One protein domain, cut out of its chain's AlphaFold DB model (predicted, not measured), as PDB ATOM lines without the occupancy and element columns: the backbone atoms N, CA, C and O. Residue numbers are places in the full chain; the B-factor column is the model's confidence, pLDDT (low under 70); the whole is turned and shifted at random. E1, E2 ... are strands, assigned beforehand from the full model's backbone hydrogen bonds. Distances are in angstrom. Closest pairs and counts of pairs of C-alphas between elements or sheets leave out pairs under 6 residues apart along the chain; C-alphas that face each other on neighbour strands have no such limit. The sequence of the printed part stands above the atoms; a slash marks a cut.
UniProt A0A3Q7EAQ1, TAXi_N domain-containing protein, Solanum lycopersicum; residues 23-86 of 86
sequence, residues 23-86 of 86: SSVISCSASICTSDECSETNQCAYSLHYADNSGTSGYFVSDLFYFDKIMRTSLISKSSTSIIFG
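Overview. This is residues 23 to 86 of the 86 residues of the protein "TAXi_N domain-containing protein" of Solanum lycopersicum (UniProt A0A3Q7EAQ1). Picture an L of two strand hairpins that meet at a corner: a short one, E1 and E2, makes one arm, and a longer, bent one, E3 and E4, makes the other, with Phe 60 joining them. A looping stretch with no named element, residues 23 to 44, is gathered at that corner, and its residues 24 to 25 pair with residues 61 to 62 of E3; there is no one core that both hairpins share. The printed part has 64 residues with no named helix and four named strands, E1, E2, E3 and E4 in that order along the chain, in two sheets of two strands, E1 - E2 and E3 - E4, both antiparallel; the class is all strand. The whole is only just loose, close to extended, with a radius of gyration of the C-alphas of 16.0 A, and its outline is only just flat, with spans of 48 by 31 by 16 A.

Along the chain. Begin at C-alpha 23, at (18.831, -47.158, -24.075). From there residues 23 to 44, 22 residues with no named element, have C-alphas that lie 9 to 20 A from the mean of all C-alphas. Find C-alpha 45 at (5.669, -54.288, -29.737), where E1 begins; E1 is residues 45 to 49, 13.8 A from first to last C-alpha, and z falls to -43.282 at C-alpha 49. After residues 50 to 54 comes E2, residues 55 to 59, 13.7 A long from first to last C-alpha, along which z rises from -41.873 to -29.488. Past Phe 60 look for E3, residues 61 to 72, the longest strand by residues with 12, which measures 32.0 A from its first to its last C-alpha. Residues 73 and 74 follow, and then E4, residues 75 to 85, runs 28.2 A from first to last C-alpha and ends at C-alpha 85, at (13.434, -47.673, -33.396).

Arrangement. Start near the first printed residue, where residues 24 to 25 pair antiparallel with residues 61 to 62 of E3 in a short pairing. Next look at E1 and E2, a hairpin of antiparallel neighbours with 168 degrees between their directions. The C-alphas of Ala 45 and Tyr 59 face each other at 4.0 A, and N 46 and O 58 are within hydrogen-bond range at 2.9 A, as are N 56 and O 48 at 2.9 A. Go on to E3 and E4, also a hairpin of antiparallel neighbours, with 156 degrees between their directions. Near its joined end the C-alphas of Ile 70 and Ile 76 face each other at 4.7 A, and N 71 is 2.9 A from O 75, within hydrogen-bond range. Toward its other end the C-alphas of Ser 62 and Ile 84 face each other at 4.2 A, and N 61 is 2.9 A from O 85, within hydrogen-bond range. E4 bends by 63 degrees at residue 82. E2 and E3 meet only through their link. E1 is apart from both E3 and E4, and E2 is only just apart from E4, with a closest C-alpha distance of 8.3 A.

Size, cuts and confidence. The two C-alphas farthest apart are those of Glu 40 and Ser 74, at 49.2 A. The first and last printed C-alphas, those of Ser 23 and Gly 86, are 12.3 A apart. The printed part runs from residue 23 to residue 86, the chain's last residue, and has no cut. The links E1 to E2, E2 to E3 and E3 to E4 are tight, with 5, 1 and 2 residues between the strands. The mean pLDDT of the printed part is 92.1, and no printed residue is under 70.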
ATOM      1  N   SER A  23      19.952 -46.358 -23.599       97.81
ATOM      2  CA  SER A  23      18.831 -47.158 -24.075       97.81
ATOM      3  C   SER A  23      17.680 -47.162 -23.072       97.81
ATOM      4  O   SER A  23      17.865 -47.238 -21.854       97.81
ATOM      5  N   SER A  24      16.459 -47.092 -23.593       97.06
ATOM      6  CA  SER A  24      15.232 -47.228 -22.819       97.06
ATOM      7  C   SER A  24      14.171 -47.950 -23.638       97.06
ATOM      8  O   SER A  24      13.922 -47.611 -24.792       97.06
ATOM      9  N   VAL A  25      13.529 -48.952 -23.043       95.94
ATOM     10  CA  VAL A  25      12.411 -49.663 -23.671       95.94
ATOM     11  C   VAL A  25      11.172 -48.772 -23.667       95.94
ATOM     12  O   VAL A  25      10.835 -48.169 -22.647       95.94
ATOM     13  N   ILE A  26      10.464 -48.713 -24.794       96.44
ATOM     14  CA  ILE A  26       9.223 -47.949 -24.898       96.44
ATOM     15  C   ILE A  26       8.084 -48.735 -24.253       96.44
ATOM     16  O   ILE A  26       7.786 -49.860 -24.652       96.44
ATOM     17  N   SER A  27       7.436 -48.130 -23.257       95.31
ATOM     18  CA  SER A  27       6.286 -48.718 -22.572       95.31
ATOM     19  C   SER A  27       4.990 -48.540 -23.357       95.31
ATOM     20  O   SER A  27       4.850 -47.613 -24.157       95.31
ATOM     21  N   CYS A  28       3.982 -49.359 -23.060       94.94
ATOM     22  CA  CYS A  28       2.682 -49.281 -23.733       94.94
ATOM     23  C   CYS A  28       1.895 -47.991 -23.452       94.94
ATOM     24  O   CYS A  28       0.969 -47.651 -24.179       94.94
ATOM     25  N   SER A  29       2.255 -47.255 -22.400       93.50
ATOM     26  CA  SER A  29       1.695 -45.932 -22.106       93.50
ATOM     27  C   SER A  29       2.223 -44.819 -23.018       93.50
ATOM     28  O   SER A  29       1.711 -43.698 -22.966       93.50
ATOM     29  N   ALA A  30       3.267 -45.083 -23.810       93.12
ATOM     30  CA  ALA A  30       3.813 -44.104 -24.734       93.12
ATOM     31  C   ALA A  30       2.810 -43.813 -25.855       93.12
ATOM     32  O   ALA A  30       2.185 -44.718 -26.395       93.12
ATOM     33  N   SER A  31       2.700 -42.547 -26.258       90.12
ATOM     34  CA  SER A  31       1.747 -42.118 -27.292       90.12
ATOM     35  C   SER A  31       2.009 -42.719 -28.676       90.12
ATOM     36  O   SER A  31       1.104 -42.755 -29.502       90.12
ATOM     37  N   ILE A  32       3.242 -43.163 -28.936       86.00
ATOM     38  CA  ILE A  32       3.616 -43.875 -30.163       86.00
ATOM     39  C   ILE A  32       3.084 -45.314 -30.179       86.00
ATOM     40  O   ILE A  32       2.995 -45.913 -31.246       86.00
ATOM     41  N   CYS A  33       2.724 -45.857 -29.013       91.38
ATOM     42  CA  CYS A  33       2.250 -47.220 -28.893       91.38
ATOM     43  C   CYS A  33       0.749 -47.320 -29.139       91.38
ATOM     44  O   CYS A  33      -0.057 -46.703 -28.442       91.38
ATOM     45  N   THR A  34       0.360 -48.138 -30.111       83.69
ATOM     46  CA  THR A  34      -1.034 -48.548 -30.282       83.69
ATOM     47  C   THR A  34      -1.368 -49.644 -29.273       83.69
ATOM     48  O   THR A  34      -0.557 -50.536 -29.040       83.69
ATOM     49  N   SER A  35      -2.565 -49.602 -28.677       71.50
ATOM     50  CA  SER A  35      -2.979 -50.550 -27.625       71.50
ATOM     51  C   SER A  35      -2.857 -52.017 -28.033       71.50
ATOM     52  O   SER A  35      -2.534 -52.856 -27.197       71.50
ATOM     53  N   ASP A  36      -3.093 -52.304 -29.312       78.81
ATOM     54  CA  ASP A  36      -3.128 -53.663 -29.855       78.81
ATOM     55  C   ASP A  36      -1.722 -54.265 -30.026       78.81
ATOM     56  O   ASP A  36      -1.578 -55.474 -30.168       78.81
ATOM     57  N   GLU A  37      -0.686 -53.429 -29.940       84.44
ATOM     58  CA  GLU A  37       0.723 -53.807 -30.072       84.44
ATOM     59  C   GLU A  37       1.428 -53.820 -28.701       84.44
ATOM     60  O   GLU A  37       2.645 -53.743 -28.613       84.44
ATOM     61  N   CYS A  38       0.695 -53.882 -27.586       91.31
ATOM     62  CA  CYS A  38       1.301 -53.955 -26.255       91.31
ATOM     63  C   CYS A  38       1.599 -55.405 -25.840       91.31
ATOM     64  O   CYS A  38       0.702 -56.249 -25.829       91.31
ATOM     65  N   SER A  39       2.840 -55.694 -25.434       91.50
ATOM     66  CA  SER A  39       3.217 -57.009 -24.899       91.50
ATOM     67  C   SER A  39       2.778 -57.210 -23.439       91.50
ATOM     68  O   SER A  39       2.573 -56.256 -22.685       91.50
ATOM     69  N   GLU A  40       2.737 -58.468 -22.984       89.62
ATOM     70  CA  GLU A  40       2.476 -58.816 -21.573       89.62
ATOM     71  C   GLU A  40       3.520 -58.234 -20.600       89.62
ATOM     72  O   GLU A  40       3.242 -58.024 -19.420       89.62
ATOM     73  N   THR A  41       4.722 -57.937 -21.099       93.75
ATOM     74  CA  THR A  41       5.835 -57.334 -20.355       93.75
ATOM     75  C   THR A  41       5.815 -55.801 -20.383       93.75
ATOM     76  O   THR A  41       6.795 -55.174 -19.982       93.75
ATOM     77  N   ASN A  42       4.706 -55.184 -20.817       94.12
ATOM     78  CA  ASN A  42       4.539 -53.732 -20.956       94.12
ATOM     79  C   ASN A  42       5.559 -53.099 -21.923       94.12
ATOM     80  O   ASN A  42       6.014 -51.972 -21.709       94.12
ATOM     81  N   GLN A  43       5.926 -53.824 -22.980       95.38
ATOM     82  CA  GLN A  43       6.786 -53.333 -24.055       95.38
ATOM     83  C   GLN A  43       5.921 -52.998 -25.263       95.38
ATOM     84  O   GLN A  43       5.010 -53.750 -25.616       95.38
ATOM     85  N   CYS A  44       6.212 -51.873 -25.904       96.06
ATOM     86  CA  CYS A  44       5.537 -51.507 -27.132       96.06
ATOM     87  C   CYS A  44       6.069 -52.353 -28.287       96.06
ATOM     88  O   CYS A  44       7.166 -52.094 -28.783       96.06
ATOM     89  N   ALA A  45       5.325 -53.383 -28.661       95.12
ATOM     90  CA  ALA A  45       5.669 -54.288 -29.737       95.12
ATOM     91  C   ALA A  45       5.437 -53.650 -31.113       95.12
ATOM     92  O   ALA A  45       4.820 -52.593 -31.254       95.12
ATOM     93  N   TYR A  46       5.974 -54.302 -32.133       92.06
ATOM     94  CA  TYR A  46       5.629 -54.047 -33.519       92.06
ATOM     95  C   TYR A  46       5.663 -55.359 -34.300       92.06
ATOM     96  O   TYR A  46       6.443 -56.269 -33.995       92.06
ATOM     97  N   SER A  47       4.871 -55.420 -35.365       92.31
ATOM     98  CA  SER A  47       4.964 -56.450 -36.396       92.31
ATOM     99  C   SER A  47       4.823 -55.812 -37.775       92.31
ATOM    100  O   SER A  47       3.828 -55.156 -38.081       92.31
ATOM    101  N   LEU A  48       5.849 -55.963 -38.611       90.06
ATOM    102  CA  LEU A  48       5.952 -55.322 -39.919       90.06
ATOM    103  C   LEU A  48       6.126 -56.386 -41.000       90.06
ATOM    104  O   LEU A  48       6.988 -57.257 -40.888       90.06
ATOM    105  N   HIS A  49       5.348 -56.268 -42.075       94.75
ATOM    106  CA  HIS A  49       5.497 -57.076 -43.282       94.75
ATOM    107  C   HIS A  49       6.012 -56.223 -44.437       94.75
ATOM    108  O   HIS A  49       5.511 -55.129 -44.701       94.75
ATOM    109  N   TYR A  50       6.997 -56.753 -45.148       93.38
ATOM    110  CA  TYR A  50       7.560 -56.138 -46.338       93.38
ATOM    111  C   TYR A  50       6.829 -56.627 -47.596       93.38
ATOM    112  O   TYR A  50       6.160 -57.660 -47.598       93.38
ATOM    113  N   ALA A  51       6.962 -55.884 -48.699       96.81
ATOM    114  CA  ALA A  51       6.284 -56.193 -49.963       96.81
ATOM    115  C   ALA A  51       6.719 -57.532 -50.598       96.81
ATOM    116  O   ALA A  51       6.035 -58.049 -51.478       96.81
ATOM    117  N   ASP A  52       7.845 -58.093 -50.158       96.94
ATOM    118  CA  ASP A  52       8.336 -59.418 -50.544       96.94
ATOM    119  C   ASP A  52       7.776 -60.556 -49.664       96.94
ATOM    120  O   ASP A  52       8.219 -61.698 -49.781       96.94
ATOM    121  N   ASN A  53       6.790 -60.259 -48.806       94.75
ATOM    122  CA  ASN A  53       6.185 -61.139 -47.800       94.75
ATOM    123  C   ASN A  53       7.118 -61.579 -46.664       94.75
ATOM    124  O   ASN A  53       6.712 -62.397 -45.832       94.75
ATOM    125  N   SER A  54       8.339 -61.049 -46.578       96.06
ATOM    126  CA  SER A  54       9.129 -61.181 -45.357       96.06
ATOM    127  C   SER A  54       8.526 -60.319 -44.242       96.06
ATOM    128  O   SER A  54       7.672 -59.459 -44.480       96.06
ATOM    129  N   GLY A  55       8.935 -60.560 -43.001       94.50
ATOM    130  CA  GLY A  55       8.463 -59.773 -41.873       94.50
ATOM    131  C   GLY A  55       9.453 -59.756 -40.726       94.50
ATOM    132  O   GLY A  55      10.342 -60.603 -40.638       94.50
ATOM    133  N   THR A  56       9.289 -58.765 -39.863       93.94
ATOM    134  CA  THR A  56      10.032 -58.626 -38.614       93.94
ATOM    135  C   THR A  56       9.076 -58.225 -37.504       93.94
ATOM    136  O   THR A  56       8.092 -57.523 -37.736       93.94
ATOM    137  N   SER A  57       9.370 -58.678 -36.296       93.69
ATOM    138  CA  SER A  57       8.608 -58.353 -35.098       93.69
ATOM    139  C   SER A  57       9.561 -58.149 -33.936       93.69
ATOM    140  O   SER A  57      10.564 -58.856 -33.831       93.69
ATOM    141  N   GLY A  58       9.219 -57.238 -33.040       93.56
ATOM    142  CA  GLY A  58      10.053 -56.891 -31.899       93.56
ATOM    143  C   GLY A  58       9.350 -55.891 -31.001       93.56
ATOM    144  O   GLY A  58       8.123 -55.856 -30.957       93.56
ATOM    145  N   TYR A  59      10.127 -55.080 -30.290       94.81
ATOM    146  CA  TYR A  59       9.624 -53.971 -29.488       94.81
ATOM    147  C   TYR A  59      10.447 -52.710 -29.726       94.81
ATOM    148  O   TYR A  59      11.631 -52.773 -30.057       94.81
ATOM    149  N   PHE A  60       9.812 -51.560 -29.541       95.12
ATOM    150  CA  PHE A  60      10.463 -50.274 -29.688       95.12
ATOM    151  C   PHE A  60      11.388 -49.975 -28.509       95.12
ATOM    152  O   PHE A  60      11.037 -50.136 -27.335       95.12
ATOM    153  N   VAL A  61      12.557 -49.445 -28.840       96.25
ATOM    154  CA  VAL A  61      13.515 -48.859 -27.907       96.25
ATOM    155  C   VAL A  61      13.795 -47.422 -28.322       96.25
ATOM    156  O   VAL A  61      13.792 -47.094 -29.508       96.25
ATOM    157  N   SER A  62      14.039 -46.551 -27.351       97.12
ATOM    158  CA  SER A  62      14.683 -45.267 -27.598       97.12
ATOM    159  C   SER A  62      16.150 -45.337 -27.224       97.12
ATOM    160  O   SER A  62      16.472 -45.851 -26.156       97.12
ATOM    161  N   ASP A  63      17.014 -44.747 -28.040       98.25
ATOM    162  CA  ASP A  63      18.415 -44.544 -27.679       98.25
ATOM    163  C   ASP A  63      18.959 -43.245 -28.297       98.25
ATOM    164  O   ASP A  63      18.311 -42.592 -29.126       98.25
ATOM    165  N   LEU A  64      20.147 -42.834 -27.862       97.75
ATOM    166  CA  LEU A  64      20.859 -41.680 -28.374       97.75
ATOM    167  C   LEU A  64      21.618 -42.050 -29.652       97.75
ATOM    168  O   LEU A  64      22.646 -42.722 -29.635       97.75
ATOM    169  N   PHE A  65      21.133 -41.548 -30.779       95.75
ATOM    170  CA  PHE A  65      21.759 -41.733 -32.078       95.75
ATOM    171  C   PHE A  65      22.757 -40.613 -32.357       95.75
ATOM    172  O   PHE A  65      22.394 -39.435 -32.386       95.75
ATOM    173  N   TYR A  66      24.015 -40.984 -32.583       94.94
ATOM    174  CA  TYR A  66      25.099 -40.065 -32.915       94.94
ATOM    175  C   TYR A  66      25.338 -40.049 -34.420       94.94
ATOM    176  O   TYR A  66      25.474 -41.096 -35.049       94.94
ATOM    177  N   PHE A  67      25.429 -38.856 -34.998       92.81
ATOM    178  CA  PHE A  67      25.633 -38.696 -36.431       92.81
ATOM    179  C   PHE A  67      26.417 -37.428 -36.758       92.81
ATOM    180  O   PHE A  67      26.369 -36.419 -36.050       92.81
ATOM    181  N   ASP A  68      27.111 -37.477 -37.887       92.50
ATOM    182  CA  ASP A  68      27.821 -36.341 -38.450       92.50
ATOM    183  C   ASP A  68      26.881 -35.528 -39.346       92.50
ATOM    184  O   ASP A  68      26.386 -35.993 -40.374       92.50
ATOM    185  N   LYS A  69      26.625 -34.278 -38.959       91.44
ATOM    186  CA  LYS A  69      25.809 -33.340 -39.731       91.44
ATOM    187  C   LYS A  69      26.701 -32.547 -40.684       91.44
ATOM    188  O   LYS A  69      27.526 -31.747 -40.243       91.44
ATOM    189  N   ILE A  70      26.511 -32.740 -41.989       89.88
ATOM    190  CA  ILE A  70      27.216 -31.993 -43.040       89.88
ATOM    191  C   ILE A  70      26.467 -30.678 -43.287       89.88
ATOM    192  O   ILE A  70      25.377 -30.676 -43.852       89.88
ATOM    193  N   MET A  71      27.029 -29.547 -42.853       82.38
ATOM    194  CA  MET A  71      26.386 -28.231 -43.016       82.38
ATOM    195  C   MET A  71      26.787 -27.532 -44.321       82.38
ATOM    196  O   MET A  71      25.980 -26.848 -44.944       82.38
ATOM    197  N   ARG A  72      28.046 -27.690 -44.736       82.19
ATOM    198  CA  ARG A  72      28.600 -27.265 -46.034       82.19
ATOM    199  C   ARG A  72      29.601 -28.322 -46.490       82.19
ATOM    200  O   ARG A  72      29.971 -29.175 -45.690       82.19
ATOM    201  N   THR A  73      30.070 -28.236 -47.734       74.50
ATOM    202  CA  THR A  73      30.934 -29.231 -48.406       74.50
ATOM    203  C   THR A  73      32.175 -29.692 -47.625       74.50
ATOM    204  O   THR A  73      32.738 -30.722 -47.971       74.50
ATOM    205  N   SER A  74      32.588 -28.989 -46.568       76.62
ATOM    206  CA  SER A  74      33.700 -29.375 -45.687       76.62
ATOM    207  C   SER A  74      33.442 -29.189 -44.184       76.62
ATOM    208  O   SER A  74      34.320 -29.484 -43.377       76.62
ATOM    209  N   LEU A  75      32.264 -28.698 -43.781       86.19
ATOM    210  CA  LEU A  75      31.941 -28.442 -42.373       86.19
ATOM    211  C   LEU A  75      31.059 -29.566 -41.834       86.19
ATOM    212  O   LEU A  75      29.855 -29.598 -42.101       86.19
ATOM    213  N   ILE A  76      31.682 -30.460 -41.065       90.38
ATOM    214  CA  ILE A  76      31.040 -31.577 -40.369       90.38
ATOM    215  C   ILE A  76      30.911 -31.225 -38.885       90.38
ATOM    216  O   ILE A  76      31.883 -30.816 -38.250       90.38
ATOM    217  N   SER A  77      29.712 -31.386 -38.327       91.38
ATOM    218  CA  SER A  77      29.441 -31.206 -36.901       91.38
ATOM    219  C   SER A  77      28.893 -32.499 -36.306       91.38
ATOM    220  O   SER A  77      27.866 -32.999 -36.766       91.38
ATOM    221  N   LYS A  78      29.561 -33.013 -35.268       93.88
ATOM    222  CA  LYS A  78      29.065 -34.146 -34.482       93.88
ATOM    223  C   LYS A  78      27.793 -33.727 -33.762       93.88
ATOM    224  O   LYS A  78      27.794 -32.757 -33.004       93.88
ATOM    225  N   SER A  79      26.716 -34.452 -34.003       95.12
ATOM    226  CA  SER A  79      25.410 -34.201 -33.414       95.12
ATOM    227  C   SER A  79      24.863 -35.498 -32.835       95.12
ATOM    228  O   SER A  79      25.325 -36.591 -33.165       95.12
ATOM    229  N   SER A  80      23.882 -35.375 -31.953       96.38
ATOM    230  CA  SER A  80      23.129 -36.514 -31.462       96.38
ATOM    231  C   SER A  80      21.663 -36.151 -31.304       96.38
ATOM    232  O   SER A  80      21.298 -34.976 -31.192       96.38
ATOM    233  N   THR A  81      20.811 -37.165 -31.345       97.31
ATOM    234  CA  THR A  81      19.381 -37.019 -31.098       97.31
ATOM    235  C   THR A  81      18.816 -38.315 -30.541       97.31
ATOM    236  O   THR A  81      19.334 -39.388 -30.839       97.31
ATOM    237  N   SER A  82      17.780 -38.222 -29.712       96.88
ATOM    238  CA  SER A  82      17.057 -39.412 -29.275       96.88
ATOM    239  C   SER A  82      16.147 -39.869 -30.408       96.88
ATOM    240  O   SER A  82      15.380 -39.069 -30.948       96.88
ATOM    241  N   ILE A  83      16.258 -41.140 -30.779       96.75
ATOM    242  CA  ILE A  83      15.392 -41.780 -31.770       96.75
ATOM    243  C   ILE A  83      14.674 -42.953 -31.123       96.75
ATOM    244  O   ILE A  83      15.206 -43.552 -30.193       96.75
ATOM    245  N   ILE A  84      13.495 -43.286 -31.640       95.50
ATOM    246  CA  ILE A  84      12.782 -44.524 -31.322       95.50
ATOM    247  C   ILE A  84      12.895 -45.435 -32.540       95.50
ATOM    248  O   ILE A  84      12.654 -44.981 -33.661       95.50
ATOM    249  N   PHE A  85      13.273 -46.690 -32.333       93.88
ATOM    250  CA  PHE A  85      13.434 -47.673 -33.396       93.88
ATOM    251  C   PHE A  85      13.095 -49.079 -32.905       93.88
ATOM    252  O   PHE A  85      13.024 -49.335 -31.703       93.88
ATOM    253  N   GLY A  86      12.840 -49.953 -33.869       89.62
ATOM    254  CA  GLY A  86      12.439 -51.335 -33.692       89.62
ATOM    255  C   GLY A  86      12.877 -52.123 -34.905       89.62
ATOM    256  O   GLY A  86      12.683 -51.609 -36.029       89.62
TER     257      GLY A  86